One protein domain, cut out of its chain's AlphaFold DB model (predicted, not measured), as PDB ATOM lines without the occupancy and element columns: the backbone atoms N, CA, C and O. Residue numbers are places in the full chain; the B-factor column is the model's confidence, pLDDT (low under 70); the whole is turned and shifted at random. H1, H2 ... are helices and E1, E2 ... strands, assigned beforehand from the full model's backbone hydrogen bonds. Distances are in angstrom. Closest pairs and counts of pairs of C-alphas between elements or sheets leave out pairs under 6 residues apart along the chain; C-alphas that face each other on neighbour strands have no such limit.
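Overview. This is residues 239 to 350 of the 353 residues of an uncharacterized protein of Citrobacter farmeri (UniProt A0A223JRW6). With little regular structure, two small sheets, E2 E4 E5, antiparallel, and E3 E1 E6, mixed, stand partly face to face among long loops, and residues 279 to 287, with H1, stick out. Named elements, mostly strand, hold 44 of 112 printed residues: E1 E2 H1 E3 E4 E5 E6. The whole is compact, radius of gyration of the C-alphas 14.4 A, spanning 43 by 31 by 20 A.

Along the chain. E2 is residues 254 to 262, 26.7 A; E4 306 to 314, 25.8 A; E5 320 to 322. E1, 239 to 245, 20.0 A, begins at C-alpha (23.353, -24.678, -19.757). E3 is 299 to 302, H1 281 to 286. E6, 344 to 349, ends at C-alpha (40.662, -33.646, -16.751).

Arrangement. Within hydrogen-bond range, N 257 and O 311 at 2.8 A join antiparallel E2 and E4, 160 degrees; N 312 and O 321 at 2.8 A the hairpin E4 and E5; N 241 and O 299 at 2.9 A antiparallel E1 and E3; N 244 and O 347 at 2.8 A parallel E1 and E6. H1, on neither sheet, has every O i to N i+4 pair within range.

Size, cuts and confidence. The farthest C-alphas, Val 265 and Met 286, are 43.6 A apart. The printed part has no cut. Links E2 to H1, H1 to E3 and E5 to E6 are long. pLDDT is under 70 in 23 residues, among them 271 to 286.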
ATOM      1  N   ALA A 239      22.001 -24.952 -20.226       83.81
ATOM      2  CA  ALA A 239      23.353 -24.678 -19.757       83.81
ATOM      3  C   ALA A 239      24.382 -25.081 -20.825       83.81
ATOM      4  O   ALA A 239      24.102 -25.914 -21.691       83.81
ATOM      5  N   TRP A 240      25.573 -24.484 -20.770       85.94
ATOM      6  CA  TRP A 240      26.720 -24.883 -21.585       85.94
ATOM      7  C   TRP A 240      27.705 -25.692 -20.765       85.94
ATOM      8  O   TRP A 240      28.163 -25.248 -19.713       85.94
ATOM      9  N   VAL A 241      28.077 -26.847 -21.304       85.06
ATOM     10  CA  VAL A 241      29.078 -27.731 -20.715       85.06
ATOM     11  C   VAL A 241      30.186 -27.985 -21.728       85.06
ATOM     12  O   VAL A 241      29.916 -28.372 -22.864       85.06
ATOM     13  N   SER A 242      31.438 -27.789 -21.331       85.56
ATOM     14  CA  SER A 242      32.594 -28.293 -22.072       85.56
ATOM     15  C   SER A 242      33.481 -29.161 -21.192       85.56
ATOM     16  O   SER A 242      33.533 -28.992 -19.977       85.56
ATOM     17  N   LEU A 243      34.156 -30.112 -21.830       83.69
ATOM     18  CA  LEU A 243      35.101 -31.027 -21.201       83.69
ATOM     19  C   LEU A 243      36.435 -30.927 -21.941       83.69
ATOM     20  O   LEU A 243      36.468 -31.149 -23.148       83.69
ATOM     21  N   ASP A 244      37.521 -30.610 -21.245       82.88
ATOM     22  CA  ASP A 244      38.880 -30.576 -21.784       82.88
ATOM     23  C   ASP A 244      39.761 -31.643 -21.129       82.88
ATOM     24  O   ASP A 244      40.012 -31.628 -19.922       82.88
ATOM     25  N   ILE A 245      40.245 -32.584 -21.935       80.75
ATOM     26  CA  ILE A 245      41.095 -33.691 -21.497       80.75
ATOM     27  C   ILE A 245      42.542 -33.347 -21.859       80.75
ATOM     28  O   ILE A 245      42.976 -33.496 -23.003       80.75
ATOM     29  N   SER A 246      43.301 -32.871 -20.873       70.38
ATOM     30  CA  SER A 246      44.603 -32.225 -21.105       70.38
ATOM     31  C   SER A 246      45.802 -33.187 -21.115       70.38
ATOM     32  O   SER A 246      46.821 -32.879 -21.734       70.38
ATOM     33  N   ALA A 247      45.687 -34.381 -20.519       65.81
ATOM     34  CA  ALA A 247      46.770 -35.370 -20.466       65.81
ATOM     35  C   ALA A 247      46.364 -36.729 -21.050       65.81
ATOM     36  O   ALA A 247      46.104 -37.697 -20.333       65.81
ATOM     37  N   VAL A 248      46.356 -36.809 -22.382       65.12
ATOM     38  CA  VAL A 248      46.166 -38.064 -23.118       65.12
ATOM     39  C   VAL A 248      47.516 -38.547 -23.642       65.12
ATOM     40  O   VAL A 248      48.200 -37.830 -24.372       65.12
ATOM     41  N   LEU A 249      47.906 -39.771 -23.280       68.31
ATOM     42  CA  LEU A 249      49.096 -40.414 -23.843       68.31
ATOM     43  C   LEU A 249      48.946 -40.567 -25.371       68.31
ATOM     44  O   LEU A 249      47.866 -40.944 -25.842       68.31
ATOM     45  N   PRO A 250      50.006 -40.305 -26.160       65.62
ATOM     46  CA  PRO A 250      49.941 -40.386 -27.616       65.62
ATOM     47  C   PRO A 250      49.516 -41.790 -28.072       65.62
ATOM     48  O   PRO A 250      50.028 -42.793 -27.584       65.62
ATOM     49  N   GLY A 251      48.559 -41.860 -29.004       70.56
ATOM     50  CA  GLY A 251      48.026 -43.119 -29.546       70.56
ATOM     51  C   GLY A 251      46.813 -43.701 -28.806       70.56
ATOM     52  O   GLY A 251      46.233 -44.678 -29.282       70.56
ATOM     53  N   ARG A 252      46.376 -43.104 -27.688       75.94
ATOM     54  CA  ARG A 252      45.107 -43.477 -27.042       75.94
ATOM     55  C   ARG A 252      43.918 -42.817 -27.733       75.94
ATOM     56  O   ARG A 252      43.967 -41.637 -28.076       75.94
ATOM     57  N   ARG A 253      42.849 -43.588 -27.932       79.62
ATOM     58  CA  ARG A 253      41.567 -43.098 -28.447       79.62
ATOM     59  C   ARG A 253      40.576 -43.090 -27.295       79.62
ATOM     60  O   ARG A 253      40.372 -44.121 -26.663       79.62
ATOM     61  N   LEU A 254      39.991 -41.932 -27.023       83.62
ATOM     62  CA  LEU A 254      39.054 -41.745 -25.923       83.62
ATOM     63  C   LEU A 254      37.655 -41.489 -26.479       83.62
ATOM     64  O   LEU A 254      37.510 -40.787 -27.478       83.62
ATOM     65  N   SER A 255      36.647 -42.046 -25.818       85.50
ATOM     66  CA  SER A 255      35.236 -41.743 -26.034       85.50
ATOM     67  C   SER A 255      34.685 -41.085 -24.777       85.50
ATOM     68  O   SER A 255      34.963 -41.548 -23.674       85.50
ATOM     69  N   VAL A 256      33.925 -40.004 -24.929       85.56
ATOM     70  CA  VAL A 256      33.232 -39.349 -23.814       85.56
ATOM     71  C   VAL A 256      31.790 -39.828 -23.832       85.56
ATOM     72  O   VAL A 256      31.100 -39.680 -24.840       85.56
ATOM     73  N   GLU A 257      31.353 -40.416 -22.728       87.00
ATOM     74  CA  GLU A 257      29.997 -40.912 -22.531       87.00
ATOM     75  C   GLU A 257      29.271 -39.989 -21.551       87.00
ATOM     76  O   GLU A 257      29.822 -39.591 -20.522       87.00
ATOM     77  N   MET A 258      28.034 -39.636 -21.897       87.81
ATOM     78  CA  MET A 258      27.144 -38.832 -21.067       87.81
ATOM     79  C   MET A 258      25.877 -39.640 -20.802       87.81
ATOM     80  O   MET A 258      25.258 -40.136 -21.744       87.81
ATOM     81  N   LEU A 259      25.496 -39.759 -19.533       87.62
ATOM     82  CA  LEU A 259      24.232 -40.361 -19.120       87.62
ATOM     83  C   LEU A 259      23.363 -39.309 -18.434       87.62
ATOM     84  O   LEU A 259      23.848 -38.547 -17.596       87.62
ATOM     85  N   GLU A 260      22.081 -39.299 -18.783       88.00
ATOM     86  CA  GLU A 260      21.069 -38.427 -18.192       88.00
ATOM     87  C   GLU A 260      20.165 -39.231 -17.250       88.00
ATOM     88  O   GLU A 260      19.741 -40.338 -17.588       88.00
ATOM     89  N   ASP A 261      19.847 -38.664 -16.088       85.94
ATOM     90  CA  ASP A 261      18.879 -39.214 -15.137       85.94
ATOM     91  C   ASP A 261      17.971 -38.109 -14.575       85.94
ATOM     92  O   ASP A 261      18.284 -36.919 -14.669       85.94
ATOM     93  N   ALA A 262      16.832 -38.482 -13.994       82.62
ATOM     94  CA  ALA A 262      15.919 -37.525 -13.377       82.62
ATOM     95  C   ALA A 262      16.518 -36.968 -12.076       82.62
ATOM     96  O   ALA A 262      16.986 -37.723 -11.220       82.62
ATOM     97  N   ALA A 263      16.492 -35.643 -11.905       78.12
ATOM     98  CA  ALA A 263      16.970 -35.029 -10.672       78.12
ATOM     99  C   ALA A 263      15.965 -35.247  -9.519       78.12
ATOM    100  O   ALA A 263      14.777 -34.949  -9.677       78.12
ATOM    101  N   PRO A 264      16.406 -35.720  -8.336       78.31
ATOM    102  CA  PRO A 264      15.569 -35.730  -7.143       78.31
ATOM    103  C   PRO A 264      15.159 -34.304  -6.759       78.31
ATOM    104  O   PRO A 264      15.964 -33.367  -6.836       78.31
ATOM    105  N   VAL A 265      13.921 -34.147  -6.286       71.44
ATOM    106  CA  VAL A 265      13.393 -32.860  -5.813       71.44
ATOM    107  C   VAL A 265      14.282 -32.319  -4.686       71.44
ATOM    108  O   VAL A 265      14.484 -32.992  -3.678       71.44
ATOM    109  N   GLY A 266      14.808 -31.101  -4.854       69.06
ATOM    110  CA  GLY A 266      15.675 -30.437  -3.868       69.06
ATOM    111  C   GLY A 266      17.183 -30.545  -4.131       69.06
ATOM    112  O   GLY A 266      17.971 -30.076  -3.313       69.06
ATOM    113  N   THR A 267      17.604 -31.119  -5.262       75.44
ATOM    114  CA  THR A 267      19.024 -31.145  -5.655       75.44
ATOM    115  C   THR A 267      19.525 -29.732  -5.967       75.44
ATOM    116  O   THR A 267      18.952 -29.034  -6.803       75.44
ATOM    117  N   ALA A 268      20.603 -29.299  -5.308       73.88
ATOM    118  CA  ALA A 268      21.185 -27.981  -5.542       73.88
ATOM    119  C   ALA A 268      21.813 -27.902  -6.949       73.88
ATOM    120  O   ALA A 268      22.631 -28.758  -7.298       73.88
ATOM    121  N   PRO A 269      21.467 -26.889  -7.765       77.06
ATOM    122  CA  PRO A 269      22.023 -26.755  -9.099       77.06
ATOM    123  C   PRO A 269      23.443 -26.177  -9.046       77.06
ATOM    124  O   PRO A 269      23.738 -25.215  -8.335       77.06
ATOM    125  N   THR A 270      24.328 -26.745  -9.853       73.81
ATOM    126  CA  THR A 270      25.709 -26.302 -10.034       73.81
ATOM    127  C   THR A 270      25.726 -25.083 -10.947       73.81
ATOM    128  O   THR A 270      25.313 -25.156 -12.106       73.81
ATOM    129  N   LEU A 271      26.197 -23.954 -10.415       62.97
ATOM    130  CA  LEU A 271      26.279 -22.679 -11.137       62.97
ATOM    131  C   LEU A 271      27.547 -22.576 -11.990       62.97
ATOM    132  O   LEU A 271      27.495 -22.085 -13.116       62.97
ATOM    133  N   ALA A 272      28.679 -23.032 -11.453       65.50
ATOM    134  CA  ALA A 272      29.959 -23.050 -12.145       65.50
ATOM    135  C   ALA A 272      30.909 -24.049 -11.477       65.50
ATOM    136  O   ALA A 272      30.903 -24.201 -10.255       65.50
ATOM    137  N   ILE A 273      31.755 -24.684 -12.284       67.19
ATOM    138  CA  ILE A 273      32.914 -25.446 -11.817       67.19
ATOM    139  C   ILE A 273      34.127 -24.766 -12.432       67.19
ATOM    140  O   ILE A 273      34.205 -24.609 -13.648       67.19
ATOM    141  N   PHE A 274      35.048 -24.326 -11.580       58.75
ATOM    142  CA  PHE A 274      36.299 -23.715 -12.003       58.75
ATOM    143  C   PHE A 274      37.434 -24.659 -11.643       58.75
ATOM    144  O   PHE A 274      37.691 -24.901 -10.465       58.75
ATOM    145  N   THR A 275      38.128 -25.173 -12.655       60.72
ATOM    146  CA  THR A 275      39.402 -25.861 -12.438       60.72
ATOM    147  C   THR A 275      40.523 -24.834 -12.615       60.72
ATOM    148  O   THR A 275      40.502 -24.102 -13.611       60.72
ATOM    149  N   PRO A 276      41.476 -24.707 -11.673       56.09
ATOM    150  CA  PRO A 276      42.586 -23.774 -11.826       56.09
ATOM    151  C   PRO A 276      43.379 -24.094 -13.104       56.09
ATOM    152  O   PRO A 276      43.550 -25.268 -13.441       56.09
ATOM    153  N   PRO A 277      43.854 -23.071 -13.837       56.59
ATOM    154  CA  PRO A 277      44.568 -23.281 -15.089       56.59
ATOM    155  C   PRO A 277      45.851 -24.088 -14.850       56.59
ATOM    156  O   PRO A 277      46.662 -23.735 -13.996       56.59
ATOM    157  N   GLY A 278      46.035 -25.162 -15.622       56.97
ATOM    158  CA  GLY A 278      47.274 -25.942 -15.634       56.97
ATOM    159  C   GLY A 278      48.443 -25.196 -16.293       56.97
ATOM    160  O   GLY A 278      48.258 -24.222 -17.031       56.97
ATOM    161  N   GLU A 279      49.666 -25.665 -16.043       53.03
ATOM    162  CA  GLU A 279      50.892 -25.148 -16.664       53.03
ATOM    163  C   GLU A 279      50.802 -25.228 -18.207       53.03
ATOM    164  O   GLU A 279      50.508 -26.283 -18.766       53.03
ATOM    165  N   GLY A 280      51.046 -24.114 -18.920       59.31
ATOM    166  CA  GLY A 280      51.055 -24.082 -20.400       59.31
ATOM    167  C   GLY A 280      50.070 -23.123 -21.096       59.31
ATOM    168  O   GLY A 280      49.859 -23.237 -22.306       59.31
ATOM    169  N   GLN A 281      49.508 -22.151 -20.369       62.97
ATOM    170  CA  GLN A 281      48.461 -21.213 -20.816       62.97
ATOM    171  C   GLN A 281      48.708 -20.557 -22.194       62.97
ATOM    172  O   GLN A 281      47.786 -20.443 -22.998       62.97
ATOM    173  N   LEU A 282      49.952 -20.194 -22.529       66.31
ATOM    174  CA  LEU A 282      50.292 -19.565 -23.817       66.31
ATOM    175  C   LEU A 282      50.074 -20.492 -25.023       66.31
ATOM    176  O   LEU A 282      49.609 -20.048 -26.075       66.31
ATOM    177  N   LYS A 283      50.367 -21.791 -24.880       66.25
ATOM    178  CA  LYS A 283      50.171 -22.771 -25.959       66.25
ATOM    179  C   LYS A 283      48.684 -23.052 -26.179       66.25
ATOM    180  O   LYS A 283      48.264 -23.162 -27.327       66.25
ATOM    181  N   ALA A 284      47.899 -23.092 -25.101       65.38
ATOM    182  CA  ALA A 284      46.444 -23.261 -25.152       65.38
ATOM    183  C   ALA A 284      45.720 -22.064 -25.800       65.38
ATOM    184  O   ALA A 284      44.674 -22.225 -26.422       65.38
ATOM    185  N   ILE A 285      46.289 -20.857 -25.704       66.94
ATOM    186  CA  ILE A 285      45.757 -19.653 -26.365       66.94
ATOM    187  C   ILE A 285      45.989 -19.697 -27.886       66.94
ATOM    188  O   ILE A 285      45.116 -19.309 -28.676       66.94
ATOM    189  N   MET A 286      47.174 -20.158 -28.298       68.62
ATOM    190  CA  MET A 286      47.616 -20.144 -29.697       68.62
ATOM    191  C   MET A 286      47.118 -21.347 -30.502       68.62
ATOM    192  O   MET A 286      46.881 -21.212 -31.702       68.62
ATOM    193  N   PHE A 287      46.926 -22.503 -29.865       71.06
ATOM    194  CA  PHE A 287      46.508 -23.731 -30.534       71.06
ATOM    195  C   PHE A 287      45.215 -24.279 -29.927       71.06
ATOM    196  O   PHE A 287      45.106 -24.339 -28.704       71.06
ATOM    197  N   PRO A 288      44.252 -24.727 -30.754       65.88
ATOM    198  CA  PRO A 288      43.064 -25.408 -30.260       65.88
ATOM    199  C   PRO A 288      43.440 -26.625 -29.407       65.88
ATOM    200  O   PRO A 288      44.271 -27.446 -29.811       65.88
ATOM    201  N   SER A 289      42.804 -26.759 -28.246       70.00
ATOM    202  CA  SER A 289      42.884 -27.946 -27.397       70.00
ATOM    203  C   SER A 289      42.287 -29.141 -28.143       70.00
ATOM    204  O   SER A 289      41.076 -29.226 -28.341       70.00
ATOM    205  N   ARG A 290      43.138 -30.081 -28.575       72.00
ATOM    206  CA  ARG A 290      42.705 -31.296 -29.296       72.00
ATOM    207  C   ARG A 290      41.913 -32.276 -28.417       72.00
ATOM    208  O   ARG A 290      41.277 -33.168 -28.962       72.00
ATOM    209  N   GLY A 291      41.975 -32.120 -27.094       74.56
ATOM    210  CA  GLY A 291      41.253 -32.926 -26.107       74.56
ATOM    211  C   GLY A 291      39.946 -32.301 -25.611       74.56
ATOM    212  O   GLY A 291      39.349 -32.848 -24.689       74.56
ATOM    213  N   ARG A 292      39.502 -31.179 -26.200       78.38
ATOM    214  CA  ARG A 292      38.270 -30.489 -25.797       78.38
ATOM    215  C   ARG A 292      37.059 -30.960 -26.590       78.38
ATOM    216  O   ARG A 292      37.101 -31.031 -27.818       78.38
ATOM    217  N   LEU A 293      35.963 -31.199 -25.879       80.38
ATOM    218  CA  LEU A 293      34.657 -31.545 -26.414       80.38
ATOM    219  C   LEU A 293      33.589 -30.563 -25.887       80.38
ATOM    220  O   LEU A 293      33.452 -30.412 -24.672       80.38
ATOM    221  N   PRO A 294      32.808 -29.912 -26.767       78.50
ATOM    222  CA  PRO A 294      33.013 -29.810 -28.214       78.50
ATOM    223  C   PRO A 294      34.294 -29.025 -28.559       78.50
ATOM    224  O   PRO A 294      34.803 -28.251 -27.752       78.50
ATOM    225  N   ALA A 295      34.810 -29.202 -29.781       73.38
ATOM    226  CA  ALA A 295      36.053 -28.557 -30.233       73.38
ATOM    227  C   ALA A 295      36.005 -27.013 -30.183       73.38
ATOM    228  O   ALA A 295      37.045 -26.353 -30.119       73.38
ATOM    229  N   SER A 296      34.806 -26.427 -30.195       71.69
ATOM    230  CA  SER A 296      34.560 -25.008 -29.950       71.69
ATOM    231  C   SER A 296      33.265 -24.815 -29.153       71.69
ATOM    232  O   SER A 296      32.271 -25.499 -29.384       71.69
ATOM    233  N   GLY A 297      33.269 -23.858 -28.217       75.06
ATOM    234  CA  GLY A 297      32.101 -23.540 -27.390       75.06
ATOM    235  C   GLY A 297      31.815 -24.580 -26.304       75.06
ATOM    236  O   GLY A 297      32.740 -25.156 -25.732       75.06
ATOM    237  N   GLY A 298      30.528 -24.779 -26.016       78.75
ATOM    238  CA  GLY A 298      30.018 -25.782 -25.085       78.75
ATOM    239  C   GLY A 298      28.848 -26.548 -25.702       78.75
ATOM    240  O   GLY A 298      28.167 -26.054 -26.601       78.75
ATOM    241  N   MET A 299      28.635 -27.772 -25.234       84.56
ATOM    242  CA  MET A 299      27.448 -28.564 -25.533       84.56
ATOM    243  C   MET A 299      26.267 -28.009 -24.739       84.56
ATOM    244  O   MET A 299      26.415 -27.669 -23.564       84.56
ATOM    245  N   ARG A 300      25.100 -27.905 -25.380       86.50
ATOM    246  CA  ARG A 300      23.870 -27.478 -24.710       86.50
ATOM    247  C   ARG A 300      23.273 -28.653 -23.949       86.50
ATOM    248  O   ARG A 300      23.073 -29.714 -24.534       86.50
ATOM    249  N   VAL A 301      22.971 -28.439 -22.676       85.00
ATOM    250  CA  VAL A 301      22.306 -29.417 -21.810       85.00
ATOM    251  C   VAL A 301      21.093 -28.776 -21.142       85.00
ATOM    252  O   VAL A 301      21.090 -27.574 -20.874       85.00
ATOM    253  N   THR A 302      20.044 -29.555 -20.884       85.88
ATOM    254  CA  THR A 302      18.854 -29.085 -20.157       85.88
ATOM    255  C   THR A 302      19.189 -28.871 -18.680       85.88
ATOM    256  O   THR A 302      19.729 -29.770 -18.038       85.88
ATOM    257  N   ALA A 303      18.869 -27.697 -18.143       79.94
ATOM    258  CA  ALA A 303      19.131 -27.311 -16.760       79.94
ATOM    259  C   ALA A 303      17.984 -27.704 -15.802       79.94
ATOM    260  O   ALA A 303      16.871 -27.972 -16.244       79.94
ATOM    261  N   LEU A 304      18.264 -27.672 -14.493       76.12
ATOM    262  CA  LEU A 304      17.344 -27.808 -13.346       76.12
ATOM    263  C   LEU A 304      16.709 -29.191 -13.103       76.12
ATOM    264  O   LEU A 304      16.667 -29.621 -11.953       76.12
ATOM    265  N   ASP A 305      16.274 -29.900 -14.146       80.31
ATOM    266  CA  ASP A 305      15.432 -31.104 -13.987       80.31
ATOM    267  C   ASP A 305      16.176 -32.431 -14.225       80.31
ATOM    268  O   ASP A 305      15.617 -33.518 -14.044       80.31
ATOM    269  N   LYS A 306      17.447 -32.361 -14.635       85.06
ATOM    270  CA  LYS A 306      18.259 -33.524 -15.012       85.06
ATOM    271  C   LYS A 306      19.578 -33.587 -14.251       85.06
ATOM    272  O   LYS A 306      20.232 -32.568 -14.022       85.06
ATOM    273  N   LEU A 307      19.974 -34.809 -13.918       86.19
ATOM    274  CA  LEU A 307      21.312 -35.167 -13.471       86.19
ATOM    275  C   LEU A 307      22.122 -35.701 -14.646       86.19
ATOM    276  O   LEU A 307      21.658 -36.568 -15.385       86.19
ATOM    277  N   TYR A 308      23.345 -35.204 -14.780       88.19
ATOM    278  CA  TYR A 308      24.298 -35.638 -15.790       88.19
ATOM    279  C   TYR A 308      25.470 -36.355 -15.137       88.19
ATOM    280  O   TYR A 308      26.054 -35.863 -14.167       88.19
ATOM    281  N   TYR A 309      25.825 -37.495 -15.715       88.31
ATOM    282  CA  TYR A 309      27.011 -38.275 -15.386       88.31
ATOM    283  C   TYR A 309      27.934 -38.260 -16.599       88.31
ATOM    284  O   TYR A 309      27.489 -38.528 -17.718       88.31
ATOM    285  N   PHE A 310      29.210 -37.948 -16.384       88.19
ATOM    286  CA  PHE A 310      30.219 -37.909 -17.439       88.19
ATOM    287  C   PHE A 310      31.288 -38.953 -17.150       88.19
ATOM    288  O   PHE A 310      31.882 -38.956 -16.074       88.19
ATOM    289  N   ALA A 311      31.564 -39.808 -18.131       87.81
ATOM    290  CA  ALA A 311      32.657 -40.766 -18.066       87.81
ATOM    291  C   ALA A 311      33.506 -40.718 -19.335       87.81
ATOM    292  O   ALA A 311      33.019 -40.478 -20.440       87.81
ATOM    293  N   ILE A 312      34.799 -40.971 -19.178       87.94
ATOM    294  CA  ILE A 312      35.759 -41.063 -20.273       87.94
ATOM    295  C   ILE A 312      36.130 -42.536 -20.427       87.94
ATOM    296  O   ILE A 312      36.729 -43.123 -19.531       87.94
ATOM    297  N   ARG A 313      35.791 -43.142 -21.564       87.25
ATOM    298  CA  ARG A 313      36.179 -44.510 -21.920       87.25
ATOM    299  C   ARG A 313      37.447 -44.492 -22.761       87.25
ATOM    300  O   ARG A 313      37.489 -43.867 -23.820       87.25
ATOM    301  N   ASP A 314      38.468 -45.227 -22.338       86.88
ATOM    302  CA  ASP A 314      39.620 -45.527 -23.188       86.88
ATOM    303  C   ASP A 314      39.281 -46.704 -24.111       86.88
ATOM    304  O   ASP A 314      39.038 -47.813 -23.644       86.88
ATOM    305  N   LEU A 315      39.267 -46.480 -25.425       85.00
ATOM    306  CA  LEU A 315      38.894 -47.499 -26.410       85.00
ATOM    307  C   LEU A 315      39.932 -48.620 -26.536       85.00
ATOM    308  O   LEU A 315      39.601 -49.696 -27.027       85.00
ATOM    309  N   ASN A 316      41.174 -48.393 -26.099       85.31
ATOM    310  CA  ASN A 316      42.223 -49.410 -26.176       85.31
ATOM    311  C   ASN A 316      42.164 -50.382 -24.990       85.31
ATOM    312  O   ASN A 316      42.386 -51.576 -25.159       85.31
ATOM    313  N   SER A 317      41.891 -49.867 -23.788       84.06
ATOM    314  CA  SER A 317      41.843 -50.661 -22.550       84.06
ATOM    315  C   SER A 317      40.422 -51.011 -22.100       84.06
ATOM    316  O   SER A 317      40.252 -51.813 -21.184       84.06
ATOM    317  N   ASN A 318      39.407 -50.409 -22.729       85.44
ATOM    318  CA  ASN A 318      37.997 -50.438 -22.339       85.44
ATOM    319  C   ASN A 318      37.744 -50.027 -20.872       85.44
ATOM    320  O   ASN A 318      36.731 -50.400 -20.282       85.44
ATOM    321  N   GLN A 319      38.671 -49.272 -20.273       87.38
ATOM    322  CA  GLN A 319      38.547 -48.753 -18.911       87.38
ATOM    323  C   GLN A 319      37.778 -47.432 -18.917       87.38
ATOM    324  O   GLN A 319      37.970 -46.600 -19.808       87.38
ATOM    325  N   LEU A 320      36.920 -47.252 -17.914       87.31
ATOM    326  CA  LEU A 320      36.165 -46.027 -17.684       87.31
ATOM    327  C   LEU A 320      36.843 -45.186 -16.606       87.31
ATOM    328  O   LEU A 320      37.325 -45.710 -15.599       87.31
ATOM    329  N   TYR A 321      36.835 -43.878 -16.818       86.00
ATOM    330  CA  TYR A 321      37.390 -42.885 -15.915       86.00
ATOM    331  C   TYR A 321      36.348 -41.805 -15.613       86.00
ATOM    332  O   TYR A 321      35.603 -41.393 -16.501       86.00
ATOM    333  N   ASP A 322      36.311 -41.340 -14.370       84.75
ATOM    334  CA  ASP A 322      35.539 -40.170 -13.939       84.75
ATOM    335  C   ASP A 322      36.210 -38.860 -14.404       84.75
ATOM    336  O   ASP A 322      37.375 -38.847 -14.808       84.75
ATOM    337  N   VAL A 323      35.505 -37.733 -14.288       79.19
ATOM    338  CA  VAL A 323      36.005 -36.376 -14.575       79.19
ATOM    339  C   VAL A 323      37.251 -36.033 -13.746       79.19
ATOM    340  O   VAL A 323      38.116 -35.281 -14.186       79.19
ATOM    341  N   ASN A 324      37.403 -36.647 -12.570       78.94
ATOM    342  CA  ASN A 324      38.595 -36.507 -11.731       78.94
ATOM    343  C   ASN A 324      39.788 -37.374 -12.189       78.94
ATOM    344  O   ASN A 324      40.864 -37.292 -11.602       78.94
ATOM    345  N   GLY A 325      39.615 -38.218 -13.212       78.19
ATOM    346  CA  GLY A 325      40.642 -39.132 -13.723       78.19
ATOM    347  C   GLY A 325      40.751 -40.470 -12.982       78.19
ATOM    348  O   GLY A 325      41.658 -41.249 -13.275       78.19
ATOM    349  N   ASN A 326      39.835 -40.751 -12.050       85.06
ATOM    350  CA  ASN A 326      39.788 -42.002 -11.289       85.06
ATOM    351  C   ASN A 326      39.093 -43.111 -12.081       85.06
ATOM    352  O   ASN A 326      38.107 -42.848 -12.765       85.06
ATOM    353  N   LYS A 327      39.557 -44.358 -11.944       87.50
ATOM    354  CA  LYS A 327      38.922 -45.519 -12.585       87.50
ATOM    355  C   LYS A 327      37.574 -45.826 -11.950       87.50
ATOM    356  O   LYS A 327      37.474 -45.913 -10.729       87.50
ATOM    357  N   ILE A 328      36.576 -46.051 -12.792       88.81
ATOM    358  CA  ILE A 328      35.212 -46.378 -12.381       88.81
ATOM    359  C   ILE A 328      34.735 -47.653 -13.077       88.81
ATOM    360  O   ILE A 328      35.170 -47.977 -14.181       88.81
ATOM    361  N   SER A 329      33.855 -48.402 -12.414       86.56
ATOM    362  CA  SER A 329      33.271 -49.632 -12.963       86.56
ATOM    363  C   SER A 329      32.019 -49.372 -13.803       86.56
ATOM    364  O   SER A 329      31.717 -50.158 -14.694       86.56
ATOM    365  N   ASP A 330      31.302 -48.284 -13.517       88.00
ATOM    366  CA  ASP A 330      30.064 -47.893 -14.197       88.00
ATOM    367  C   ASP A 330      29.954 -46.362 -14.281       88.00
ATOM    368  O   ASP A 330      30.414 -45.655 -13.385       88.00
ATOM    369  N   ILE A 331      29.310 -45.834 -15.321       85.81
ATOM    370  CA  ILE A 331      29.099 -44.389 -15.496       85.81
ATOM    371  C   ILE A 331      28.296 -43.783 -14.340       85.81
ATOM    372  O   ILE A 331      28.594 -42.679 -13.907       85.81
ATOM    373  N   ARG A 332      27.346 -44.526 -13.755       86.06
ATOM    374  CA  ARG A 332      26.555 -44.067 -12.595       86.06
ATOM    375  C   ARG A 332      27.375 -43.913 -11.314       86.06
ATOM    376  O   ARG A 332      26.895 -43.315 -10.358       86.06
ATOM    377  N   SER A 333      28.592 -44.461 -11.285       85.50
ATOM    378  CA  SER A 333      29.527 -44.257 -10.175       85.50
ATOM    379  C   SER A 333      30.360 -42.978 -10.312       85.50
ATOM    380  O   SER A 333      31.111 -42.652  -9.393       85.50
ATOM    381  N   SER A 334      30.219 -42.234 -11.420       84.94
ATOM    382  CA  SER A 334      30.768 -40.880 -11.537       84.94
ATOM    383  C   SER A 334      30.007 -39.904 -10.634       84.94
ATOM    384  O   SER A 334      28.871 -40.157 -10.225       84.94
ATOM    385  N   ALA A 335      30.607 -38.746 -10.360       83.31
ATOM    386  CA  ALA A 335      29.910 -37.694  -9.628       83.31
ATOM    387  C   ALA A 335      28.668 -37.209 -10.417       83.31
ATOM    388  O   ALA A 335      28.782 -36.959 -11.621       83.31
ATOM    389  N   PRO A 336      27.491 -37.081  -9.773       86.31
ATOM    390  CA  PRO A 336      26.298 -36.532 -10.408       86.31
ATOM    391  C   PRO A 336      26.369 -35.003 -10.478       86.31
ATOM    392  O   PRO A 336      26.664 -34.341  -9.480       86.31
ATOM    393  N   TYR A 337      26.021 -34.426 -11.630       85.69
ATOM    394  CA  TYR A 337      25.958 -32.977 -11.820       85.69
ATOM    395  C   TYR A 337      24.547 -32.525 -12.200       85.69
ATOM    396  O   TYR A 337      24.012 -32.921 -13.232       85.69
ATOM    397  N   CYS A 338      23.949 -31.656 -11.384       86.69
ATOM    398  CA  CYS A 338      22.766 -30.875 -11.754       86.69
ATOM    399  C   CYS A 338      23.235 -29.490 -12.199       86.69
ATOM    400  O   CYS A 338      24.031 -28.886 -11.484       86.69
ATOM    401  N   PHE A 339      22.769 -28.965 -13.333       86.56
ATOM    402  CA  PHE A 339      23.192 -27.651 -13.839       86.56
ATOM    403  C   PHE A 339      22.127 -26.580 -13.623       86.56
ATOM    404  O   PHE A 339      20.938 -26.820 -13.829       86.56
ATOM    405  N   ALA A 340      22.554 -25.376 -13.237       83.62
ATOM    406  CA  ALA A 340      21.667 -24.222 -13.153       83.62
ATOM    407  C   ALA A 340      21.314 -23.671 -14.543       83.62
ATOM    408  O   ALA A 340      22.069 -23.812 -15.505       83.62
ATOM    409  N   ALA A 341      20.176 -22.983 -14.629       82.88
ATOM    410  CA  ALA A 341      19.794 -22.218 -15.809       82.88
ATOM    411  C   ALA A 341      20.908 -21.242 -16.220       82.88
ATOM    412  O   ALA A 341      21.381 -20.456 -15.397       82.88
ATOM    413  N   ARG A 342      21.304 -21.272 -17.499       81.62
ATOM    414  CA  ARG A 342      22.376 -20.447 -18.085       81.62
ATOM    415  C   ARG A 342      23.758 -20.641 -17.450       81.62
ATOM    416  O   ARG A 342      24.622 -19.777 -17.605       81.62
ATOM    417  N   ALA A 343      23.983 -21.756 -16.755       81.12
ATOM    418  CA  ALA A 343      25.308 -22.093 -16.254       81.12
ATOM    419  C   ALA A 343      26.289 -22.304 -17.416       81.12
ATOM    420  O   ALA A 343      25.928 -22.841 -18.465       81.12
ATOM    421  N   ILE A 344      27.540 -21.892 -17.207       79.38
ATOM    422  CA  ILE A 344      28.663 -22.196 -18.093       79.38
ATOM    423  C   ILE A 344      29.658 -22.994 -17.262       79.38
ATOM    424  O   ILE A 344      30.215 -22.479 -16.291       79.38
ATOM    425  N   VAL A 345      29.852 -24.256 -17.629       81.44
ATOM    426  CA  VAL A 345      30.680 -25.202 -16.882       81.44
ATOM    427  C   VAL A 345      31.781 -25.735 -17.787       81.44
ATOM    428  O   VAL A 345      31.499 -26.261 -18.862       81.44
ATOM    429  N   ASP A 346      33.033 -25.592 -17.350       78.88
ATOM    430  CA  ASP A 346      34.205 -26.112 -18.057       78.88
ATOM    431  C   ASP A 346      34.938 -27.112 -17.153       78.88
ATOM    432  O   ASP A 346      35.497 -26.755 -16.112       78.88
ATOM    433  N   PHE A 347      34.895 -28.386 -17.531       79.75
ATOM    434  CA  PHE A 347      35.564 -29.469 -16.824       79.75
ATOM    435  C   PHE A 347      36.962 -29.672 -17.402       79.75
ATOM    436  O   PHE A 347      37.104 -29.831 -18.611       79.75
ATOM    437  N   SER A 348      37.994 -29.731 -16.558       77.06
ATOM    438  CA  SER A 348      39.353 -30.055 -17.001       77.06
ATOM    439  C   SER A 348      39.839 -31.348 -16.359       77.06
ATOM    440  O   SER A 348      39.975 -31.436 -15.140       77.06
ATOM    441  N   VAL A 349      40.126 -32.353 -17.188       73.75
ATOM    442  CA  VAL A 349      40.662 -33.646 -16.751       73.75
ATOM    443  C   VAL A 349      42.173 -33.626 -16.940       73.75
ATOM    444  O   VAL A 349      42.686 -33.660 -18.064       73.75
ATOM    445  N   VAL A 350      42.894 -33.510 -15.823       64.44
ATOM    446  CA  VAL A 350      44.340 -33.218 -15.806       64.44
ATOM    447  C   VAL A 350      45.206 -34.468 -15.945       64.44
ATOM    448  O   VAL A 350      46.316 -34.380 -16.461       64.44
TER     449      VAL A 350